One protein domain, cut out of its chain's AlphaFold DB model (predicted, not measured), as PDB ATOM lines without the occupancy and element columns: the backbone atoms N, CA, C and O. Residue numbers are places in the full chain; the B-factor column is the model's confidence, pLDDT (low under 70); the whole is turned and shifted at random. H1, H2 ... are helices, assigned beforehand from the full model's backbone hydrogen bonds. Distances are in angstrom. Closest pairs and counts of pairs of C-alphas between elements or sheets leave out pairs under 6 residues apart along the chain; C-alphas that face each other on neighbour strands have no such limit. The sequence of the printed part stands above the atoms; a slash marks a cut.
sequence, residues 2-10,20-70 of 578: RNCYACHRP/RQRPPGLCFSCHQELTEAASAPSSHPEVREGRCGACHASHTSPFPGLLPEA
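Overview. This is residues 2 to 10 and 20 to 70 of the 578 residues of an uncharacterized protein of Desulfobacterales bacterium (UniProt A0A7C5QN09). With little regular structure, this is a winding chain of loops with three short helices, H1, H2 and H3, set in a triangle. Residues 2 to 10 lie towards one end of the longest axis and Pro 41 at the other; residues 49 to 70 fold back from H3 and wind off to one side. The 60 printed residues, 14 of them in named helices, hold no named strand; the class is all helix. The whole is only just compact, close to loose, with a radius of gyration of the C-alphas of 12.3 A and spans of 37 by 28 by 16 A.

Along the chain. H1 is residues 25 to 28, 5.2 A, beginning at C-alpha 25 (178.434, 147.005, 218.740). H2 is residues 33 to 38, 9.2 A. H3 is residues 45 to 48, 5.0 A, ending at C-alpha 48 (167.601, 150.231, 222.368).

Arrangement. H2 and H3 only just touch, and only at the corner by their link, with 3 pairs of C-alphas within 8 A; the closest, Ala 38 and Arg 48, are 4.4 A apart. H1 and H2 are close but not clearly touching, the closest C-alphas, Phe 28 and Thr 35, being 6.3 A apart. H1 and H3 are apart. In H2, 1 of 2 O i to N i+4 pairs is within hydrogen-bond range; H1 and H3 are too short for such a pair.

Size, cuts and confidence. Residues 11 to 19 are not printed, and C-alphas 10 and 20 are 9.0 A apart across the cut. No link between helices is long. Residues 2 and 10 have pLDDT under 70.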
ATOM      1  N   ARG A   2     192.411 161.166 216.124       59.59
ATOM      2  CA  ARG A   2     192.572 161.081 214.650       59.59
ATOM      3  C   ARG A   2     192.597 159.634 214.119       59.59
ATOM      4  O   ARG A   2     193.174 159.371 213.068       59.59
ATOM      5  N   ASN A   3     192.029 158.678 214.855       74.94
ATOM      6  CA  ASN A   3     192.108 157.259 214.515       74.94
ATOM      7  C   ASN A   3     190.875 156.797 213.726       74.94
ATOM      8  O   ASN A   3     189.979 156.156 214.272       74.94
ATOM      9  N   CYS A   4     190.846 157.081 212.421       78.62
ATOM     10  CA  CYS A   4     189.778 156.612 211.528       78.62
ATOM     11  C   CYS A   4     189.635 155.081 211.543       78.62
ATOM     12  O   CYS A   4     188.547 154.547 211.326       78.62
ATOM     13  N   TYR A   5     190.725 154.368 211.844       79.81
ATOM     14  CA  TYR A   5     190.731 152.914 211.915       79.81
ATOM     15  C   TYR A   5     190.053 152.363 213.165       79.81
ATOM     16  O   TYR A   5     189.798 151.172 213.192       79.81
ATOM     17  N   ALA A   6     189.724 153.163 214.181       79.75
ATOM     18  CA  ALA A   6     188.901 152.678 215.290       79.75
ATOM     19  C   ALA A   6     187.508 152.247 214.793       79.75
ATOM     20  O   ALA A   6     186.993 151.206 215.197       79.75
ATOM     21  N   CYS A   7     186.957 152.994 213.828       81.50
ATOM     22  CA  CYS A   7     185.619 152.761 213.293       81.50
ATOM     23  C   CYS A   7     185.616 152.084 211.917       81.50
ATOM     24  O   CYS A   7     184.730 151.277 211.629       81.50
ATOM     25  N   HIS A   8     186.618 152.362 211.077       82.69
ATOM     26  CA  HIS A   8     186.696 151.863 209.704       82.69
ATOM     27  C   HIS A   8     187.755 150.772 209.521       82.69
ATOM     28  O   HIS A   8     188.829 150.775 210.129       82.69
ATOM     29  N   ARG A   9     187.457 149.805 208.653       78.69
ATOM     30  CA  ARG A   9     188.447 148.849 208.147       78.69
ATOM     31  C   ARG A   9     189.264 149.535 207.047       78.69
ATOM     32  O   ARG A   9     188.671 150.248 206.243       78.69
ATOM     33  N   PRO A  10     190.585 149.318 206.958       67.31
ATOM     34  CA  PRO A  10     191.338 149.700 205.768       67.31
ATOM     35  C   PRO A  10     190.819 148.893 204.571       67.31
ATOM     36  O   PRO A  10     190.744 147.667 204.646       67.31
ATOM     37  N   ARG A  20     184.253 148.573 210.954       80.88
ATOM     38  CA  ARG A  20     184.869 147.440 211.673       80.88
ATOM     39  C   ARG A  20     183.833 146.477 212.229       80.88
ATOM     40  O   ARG A  20     184.021 145.265 212.118       80.88
ATOM     41  N   GLN A  21     182.746 147.018 212.753       83.06
ATOM     42  CA  GLN A  21     181.578 146.302 213.246       83.06
ATOM     43  C   GLN A  21     180.322 147.076 212.839       83.06
ATOM     44  O   GLN A  21     180.395 148.263 212.524       83.06
ATOM     45  N   ARG A  22     179.167 146.413 212.825       81.19
ATOM     46  CA  ARG A  22     177.890 147.108 212.630       81.19
ATOM     47  C   ARG A  22     177.451 147.753 213.958       81.19
ATOM     48  O   ARG A  22     177.718 147.172 215.012       81.19
ATOM     49  N   PRO A  23     176.794 148.926 213.941       77.81
ATOM     50  CA  PRO A  23     176.076 149.429 215.111       77.81
ATOM     51  C   PRO A  23     175.030 148.406 215.603       77.81
ATOM     52  O   PRO A  23     174.499 147.668 214.768       77.81
ATOM     53  N   PRO A  24     174.737 148.330 216.918       78.12
ATOM     54  CA  PRO A  24     175.309 149.148 217.996       78.12
ATOM     55  C   PRO A  24     176.728 148.775 218.434       78.12
ATOM     56  O   PRO A  24     177.408 149.616 219.016       78.12
ATOM     57  N   GLY A  25     177.187 147.545 218.169       82.38
ATOM     58  CA  GLY A  25     178.434 147.005 218.740       82.38
ATOM     59  C   GLY A  25     179.668 147.866 218.463       82.38
ATOM     60  O   GLY A  25     180.533 148.018 219.323       82.38
ATOM     61  N   LEU A  26     179.695 148.530 217.303       85.44
ATOM     62  CA  LEU A  26     180.729 149.509 216.984       85.44
ATOM     63  C   LEU A  26     180.778 150.675 217.985       85.44
ATOM     64  O   LEU A  26     181.855 151.035 218.453       85.44
ATOM     65  N   CYS A  27     179.624 151.255 218.312       84.06
ATOM     66  CA  CYS A  27     179.505 152.431 219.170       84.06
ATOM     67  C   CYS A  27     179.781 152.076 220.639       84.06
ATOM     68  O   CYS A  27     180.534 152.772 221.317       84.06
ATOM     69  N   PHE A  28     179.215 150.963 221.113       84.75
ATOM     70  CA  PHE A  28     179.339 150.529 222.511       84.75
ATOM     71  C   PHE A  28     180.736 150.036 222.887       84.75
ATOM     72  O   PHE A  28     181.038 149.932 224.070       84.75
ATOM     73  N   SER A  29     181.622 149.802 221.915       83.12
ATOM     74  CA  SER A  29     183.034 149.532 222.208       83.12
ATOM     75  C   SER A  29     183.713 150.681 222.971       83.12
ATOM     76  O   SER A  29     184.542 150.419 223.844       83.12
ATOM     77  N   CYS A  30     183.306 151.928 222.697       84.19
ATOM     78  CA  CYS A  30     183.786 153.131 223.381       84.19
ATOM     79  C   CYS A  30     182.740 153.748 224.326       84.19
ATOM     80  O   CYS A  30     183.125 154.355 225.316       84.19
ATOM     81  N   HIS A  31     181.443 153.589 224.037       84.88
ATOM     82  CA  HIS A  31     180.331 154.122 224.838       84.88
ATOM     83  C   HIS A  31     179.667 153.033 225.681       84.88
ATOM     84  O   HIS A  31     178.477 152.739 225.526       84.88
ATOM     85  N   GLN A  32     180.455 152.376 226.529       83.19
ATOM     86  CA  GLN A  32     179.990 151.227 227.310       83.19
ATOM     87  C   GLN A  32     178.861 151.615 228.274       83.19
ATOM     88  O   GLN A  32     177.931 150.833 228.455       83.19
ATOM     89  N   GLU A  33     178.874 152.850 228.780       80.25
ATOM     90  CA  GLU A  33     177.836 153.444 229.625       80.25
ATOM     91  C   GLU A  33     176.446 153.464 228.966       80.25
ATOM     92  O   GLU A  33     175.422 153.397 229.646       80.25
ATOM     93  N   LEU A  34     176.384 153.499 227.628       81.62
ATOM     94  CA  LEU A  34     175.118 153.459 226.893       81.62
ATOM     95  C   LEU A  34     174.560 152.037 226.734       81.62
ATOM     96  O   LEU A  34     173.386 151.881 226.403       81.62
ATOM     97  N   THR A  35     175.362 151.006 227.005       79.56
ATOM     98  CA  THR A  35     174.917 149.602 226.959       79.56
ATOM     99  C   THR A  35     173.891 149.324 228.059       79.56
ATOM    100  O   THR A  35     172.863 148.686 227.821       79.56
ATOM    101  N   GLU A  36     174.132 149.863 229.257       78.31
ATOM    102  CA  GLU A  36     173.194 149.789 230.381       78.31
ATOM    103  C   GLU A  36     171.957 150.659 230.121       78.31
ATOM    104  O   GLU A  36     170.831 150.224 230.357       78.31
ATOM    105  N   ALA A  37     172.147 151.850 229.538       77.25
ATOM    106  CA  ALA A  37     171.060 152.747 229.143       77.25
ATOM    107  C   ALA A  37     170.099 152.104 228.122       77.25
ATOM    108  O   ALA A  37     168.882 152.227 228.252       77.25
ATOM    109  N   ALA A  38     170.619 151.367 227.135       77.50
ATOM    110  CA  ALA A  38     169.806 150.637 226.157       77.50
ATOM    111  C   ALA A  38     168.937 149.536 226.793       77.50
ATOM    112  O   ALA A  38     167.909 149.159 226.228       77.50
ATOM    113  N   SER A  39     169.335 149.052 227.974       80.69
ATOM    114  CA  SER A  39     168.641 148.014 228.744       80.69
ATOM    115  C   SER A  39     167.782 148.581 229.882       80.69
ATOM    116  O   SER A  39     167.187 147.820 230.645       80.69
ATOM    117  N   ALA A  40     167.719 149.908 230.026       84.12
ATOM    118  CA  ALA A  40     166.957 150.546 231.087       84.12
ATOM    119  C   ALA A  40     165.438 150.327 230.915       84.12
ATOM    120  O   ALA A  40     164.954 150.210 229.784       84.12
ATOM    121  N   PRO A  41     164.656 150.357 232.015       82.56
ATOM    122  CA  PRO A  41     163.197 150.212 231.975       82.56
ATOM    123  C   PRO A  41     162.503 151.175 231.003       82.56
ATOM    124  O   PRO A  41     161.515 150.817 230.364       82.56
ATOM    125  N   SER A  42     163.025 152.397 230.868       89.81
ATOM    126  CA  SER A  42     162.602 153.351 229.851       89.81
ATOM    127  C   SER A  42     163.812 153.763 229.029       89.81
ATOM    128  O   SER A  42     164.753 154.358 229.544       89.81
ATOM    129  N   SER A  43     163.789 153.447 227.742       90.19
ATOM    130  CA  SER A  43     164.859 153.768 226.802       90.19
ATOM    131  C   SER A  43     164.238 154.201 225.481       90.19
ATOM    132  O   SER A  43     163.253 153.601 225.042       90.19
ATOM    133  N   HIS A  44     164.824 155.195 224.828       89.88
ATOM    134  CA  HIS A  44     164.398 155.609 223.496       89.88
ATOM    135  C   HIS A  44     164.605 154.446 222.497       89.88
ATOM    136  O   HIS A  44     165.659 153.797 222.559       89.88
ATOM    137  N   PRO A  45     163.650 154.141 221.592       86.81
ATOM    138  CA  PRO A  45     163.741 152.987 220.686       86.81
ATOM    139  C   PRO A  45     165.044 152.931 219.877       86.81
ATOM    140  O   PRO A  45     165.719 151.907 219.844       86.81
ATOM    141  N   GLU A  46     165.479 154.063 219.332       88.50
ATOM    142  CA  GLU A  46     166.716 154.217 218.561       88.50
ATOM    143  C   GLU A  46     167.960 153.822 219.362       88.50
ATOM    144  O   GLU A  46     168.902 153.270 218.794       88.50
ATOM    145  N   VAL A  47     167.972 154.084 220.672       86.88
ATOM    146  CA  VAL A  47     169.075 153.696 221.562       86.88
ATOM    147  C   VAL A  47     169.023 152.198 221.837       86.88
ATOM    148  O   VAL A  47     170.040 151.521 221.705       86.88
ATOM    149  N   ARG A  48     167.831 151.667 222.139       84.81
ATOM    150  CA  ARG A  48     167.601 150.231 222.368       84.81
ATOM    151  C   ARG A  48     168.004 149.382 221.162       84.81
ATOM    152  O   ARG A  48     168.584 148.315 221.313       84.81
ATOM    153  N   GLU A  49     167.714 149.873 219.963       83.81
ATOM    154  CA  GLU A  49     167.984 149.186 218.697       83.81
ATOM    155  C   GLU A  49     169.357 149.545 218.108       83.81
ATOM    156  O   GLU A  49     169.723 149.072 217.030       83.81
ATOM    157  N   GLY A  50     170.141 150.381 218.797       82.62
ATOM    158  CA  GLY A  50     171.505 150.701 218.395       82.62
ATOM    159  C   GLY A  50     171.639 151.586 217.159       82.62
ATOM    160  O   GLY A  50     172.705 151.636 216.537       82.62
ATOM    161  N   ARG A  51     170.576 152.299 216.786       87.38
ATOM    162  CA  ARG A  51     170.524 153.214 215.642       87.38
ATOM    163  C   ARG A  51     171.011 154.616 216.013       87.38
ATOM    164  O   ARG A  51     170.377 155.610 215.676       87.38
ATOM    165  N   CYS A  52     172.177 154.719 216.652       86.81
ATOM    166  CA  CYS A  52     172.738 155.996 217.117       86.81
ATOM    167  C   CYS A  52     172.875 157.039 215.989       86.81
ATOM    168  O   CYS A  52     172.702 158.232 216.222       86.81
ATOM    169  N   GLY A  53     173.137 156.585 214.755       88.06
ATOM    170  CA  GLY A  53     173.256 157.435 213.564       88.06
ATOM    171  C   GLY A  53     171.957 158.115 213.113       88.06
ATOM    172  O   GLY A  53     172.008 159.011 212.277       88.06
ATOM    173  N   ALA A  54     170.801 157.719 213.659       88.31
ATOM    174  CA  ALA A  54     169.544 158.430 213.433       88.31
ATOM    175  C   ALA A  54     169.552 159.819 214.096       88.31
ATOM    176  O   ALA A  54     168.922 160.745 213.584       88.31
ATOM    177  N   CYS A  55     170.293 159.963 215.203       88.12
ATOM    178  CA  CYS A  55     170.355 161.192 215.992       88.12
ATOM    179  C   CYS A  55     171.724 161.868 215.966       88.12
ATOM    180  O   CYS A  55     171.798 163.095 215.948       88.12
ATOM    181  N   HIS A  56     172.805 161.090 215.915       89.75
ATOM    182  CA  HIS A  56     174.171 161.597 215.962       89.75
ATOM    183  C   HIS A  56     174.865 161.485 214.604       89.75
ATOM    184  O   HIS A  56     174.994 160.402 214.032       89.75
ATOM    185  N   ALA A  57     175.402 162.597 214.113       88.06
ATOM    186  CA  ALA A  57     176.275 162.639 212.952       88.06
ATOM    187  C   ALA A  57     177.657 162.068 213.313       88.06
ATOM    188  O   ALA A  57     178.446 162.703 214.000       88.06
ATOM    189  N   SER A  58     177.992 160.877 212.821       84.62
ATOM    190  CA  SER A  58     179.160 160.098 213.276       84.62
ATOM    191  C   SER A  58     180.549 160.707 212.998       84.62
ATOM    192  O   SER A  58     181.550 160.115 213.387       84.62
ATOM    193  N   HIS A  59     180.632 161.862 212.331       86.38
ATOM    194  CA  HIS A  59     181.900 162.513 211.978       86.38
ATOM    195  C   HIS A  59     182.002 163.949 212.489       86.38
ATOM    196  O   HIS A  59     183.012 164.338 213.065       86.38
ATOM    197  N   THR A  60     180.981 164.760 212.230       84.12
ATOM    198  CA  THR A  60     180.997 166.191 212.523       84.12
ATOM    199  C   THR A  60     179.567 166.694 212.592       84.12
ATOM    200  O   THR A  60     178.725 166.282 211.793       84.12
ATOM    201  N   SER A  61     179.311 167.618 213.509       90.44
ATOM    202  CA  SER A  61     178.099 168.418 213.488       90.44
ATOM    203  C   SER A  61     178.358 169.805 214.097       90.44
ATOM    204  O   SER A  61     179.305 169.971 214.873       90.44
ATOM    205  N   PRO A  62     177.526 170.803 213.757       87.31
ATOM    206  CA  PRO A  62     177.619 172.143 214.324       87.31
ATOM    207  C   PRO A  62     177.056 172.260 215.755       87.31
ATOM    208  O   PRO A  62     177.139 173.338 216.337       87.31
ATOM    209  N   PHE A  63     176.503 171.187 216.340       89.88
ATOM    210  CA  PHE A  63     175.881 171.202 217.670       89.88
ATOM    211  C   PHE A  63     176.541 170.195 218.635       89.88
ATOM    212  O   PHE A  63     177.017 169.138 218.208       89.88
ATOM    213  N   PRO A  64     176.570 170.480 219.955       87.62
ATOM    214  CA  PRO A  64     177.162 169.584 220.947       87.62
ATOM    215  C   PRO A  64     176.584 168.166 220.897       87.62
ATOM    216  O   PRO A  64     175.386 167.972 220.697       87.62
ATOM    217  N   GLY A  65     177.444 167.167 221.112       86.69
ATOM    218  CA  GLY A  65     177.043 165.763 221.046       86.69
ATOM    219  C   GLY A  65     176.735 165.280 219.627       86.69
ATOM    220  O   GLY A  65     175.980 164.333 219.477       86.69
ATOM    221  N   LEU A  66     177.294 165.915 218.590       90.19
ATOM    222  CA  LEU A  66     177.142 165.511 217.187       90.19
ATOM    223  C   LEU A  66     175.692 165.549 216.666       90.19
ATOM    224  O   LEU A  66     175.347 164.823 215.739       90.19
ATOM    225  N   LEU A  67     174.826 166.395 217.223       90.19
ATOM    226  CA  LEU A  67     173.445 166.531 216.746       90.19
ATOM    227  C   LEU A  67     173.381 167.347 215.443       90.19
ATOM    228  O   LEU A  67     174.068 168.359 215.330       90.19
ATOM    229  N   PRO A  68     172.570 166.978 214.442       87.44
ATOM    230  CA  PRO A  68     172.493 167.732 213.189       87.44
ATOM    231  C   PRO A  68     171.841 169.117 213.350       87.44
ATOM    232  O   PRO A  68     172.078 169.998 212.527       87.44
ATOM    233  N   GLU A  69     171.060 169.321 214.412       89.81
ATOM    234  CA  GLU A  69     170.405 170.585 214.760       89.81
ATOM    235  C   GLU A  69     170.373 170.804 216.286       89.81
ATOM    236  O   GLU A  69     170.847 169.964 217.058       89.81
ATOM    237  N   ALA A  70     169.816 171.933 216.738       87.88
ATOM    238  CA  ALA A  70     169.659 172.220 218.162       87.88
ATOM    239  C   ALA A  70     168.811 171.141 218.861       87.88
ATOM    240  O   ALA A  70     167.775 170.732 218.343       87.88
TER     241      ALA A  70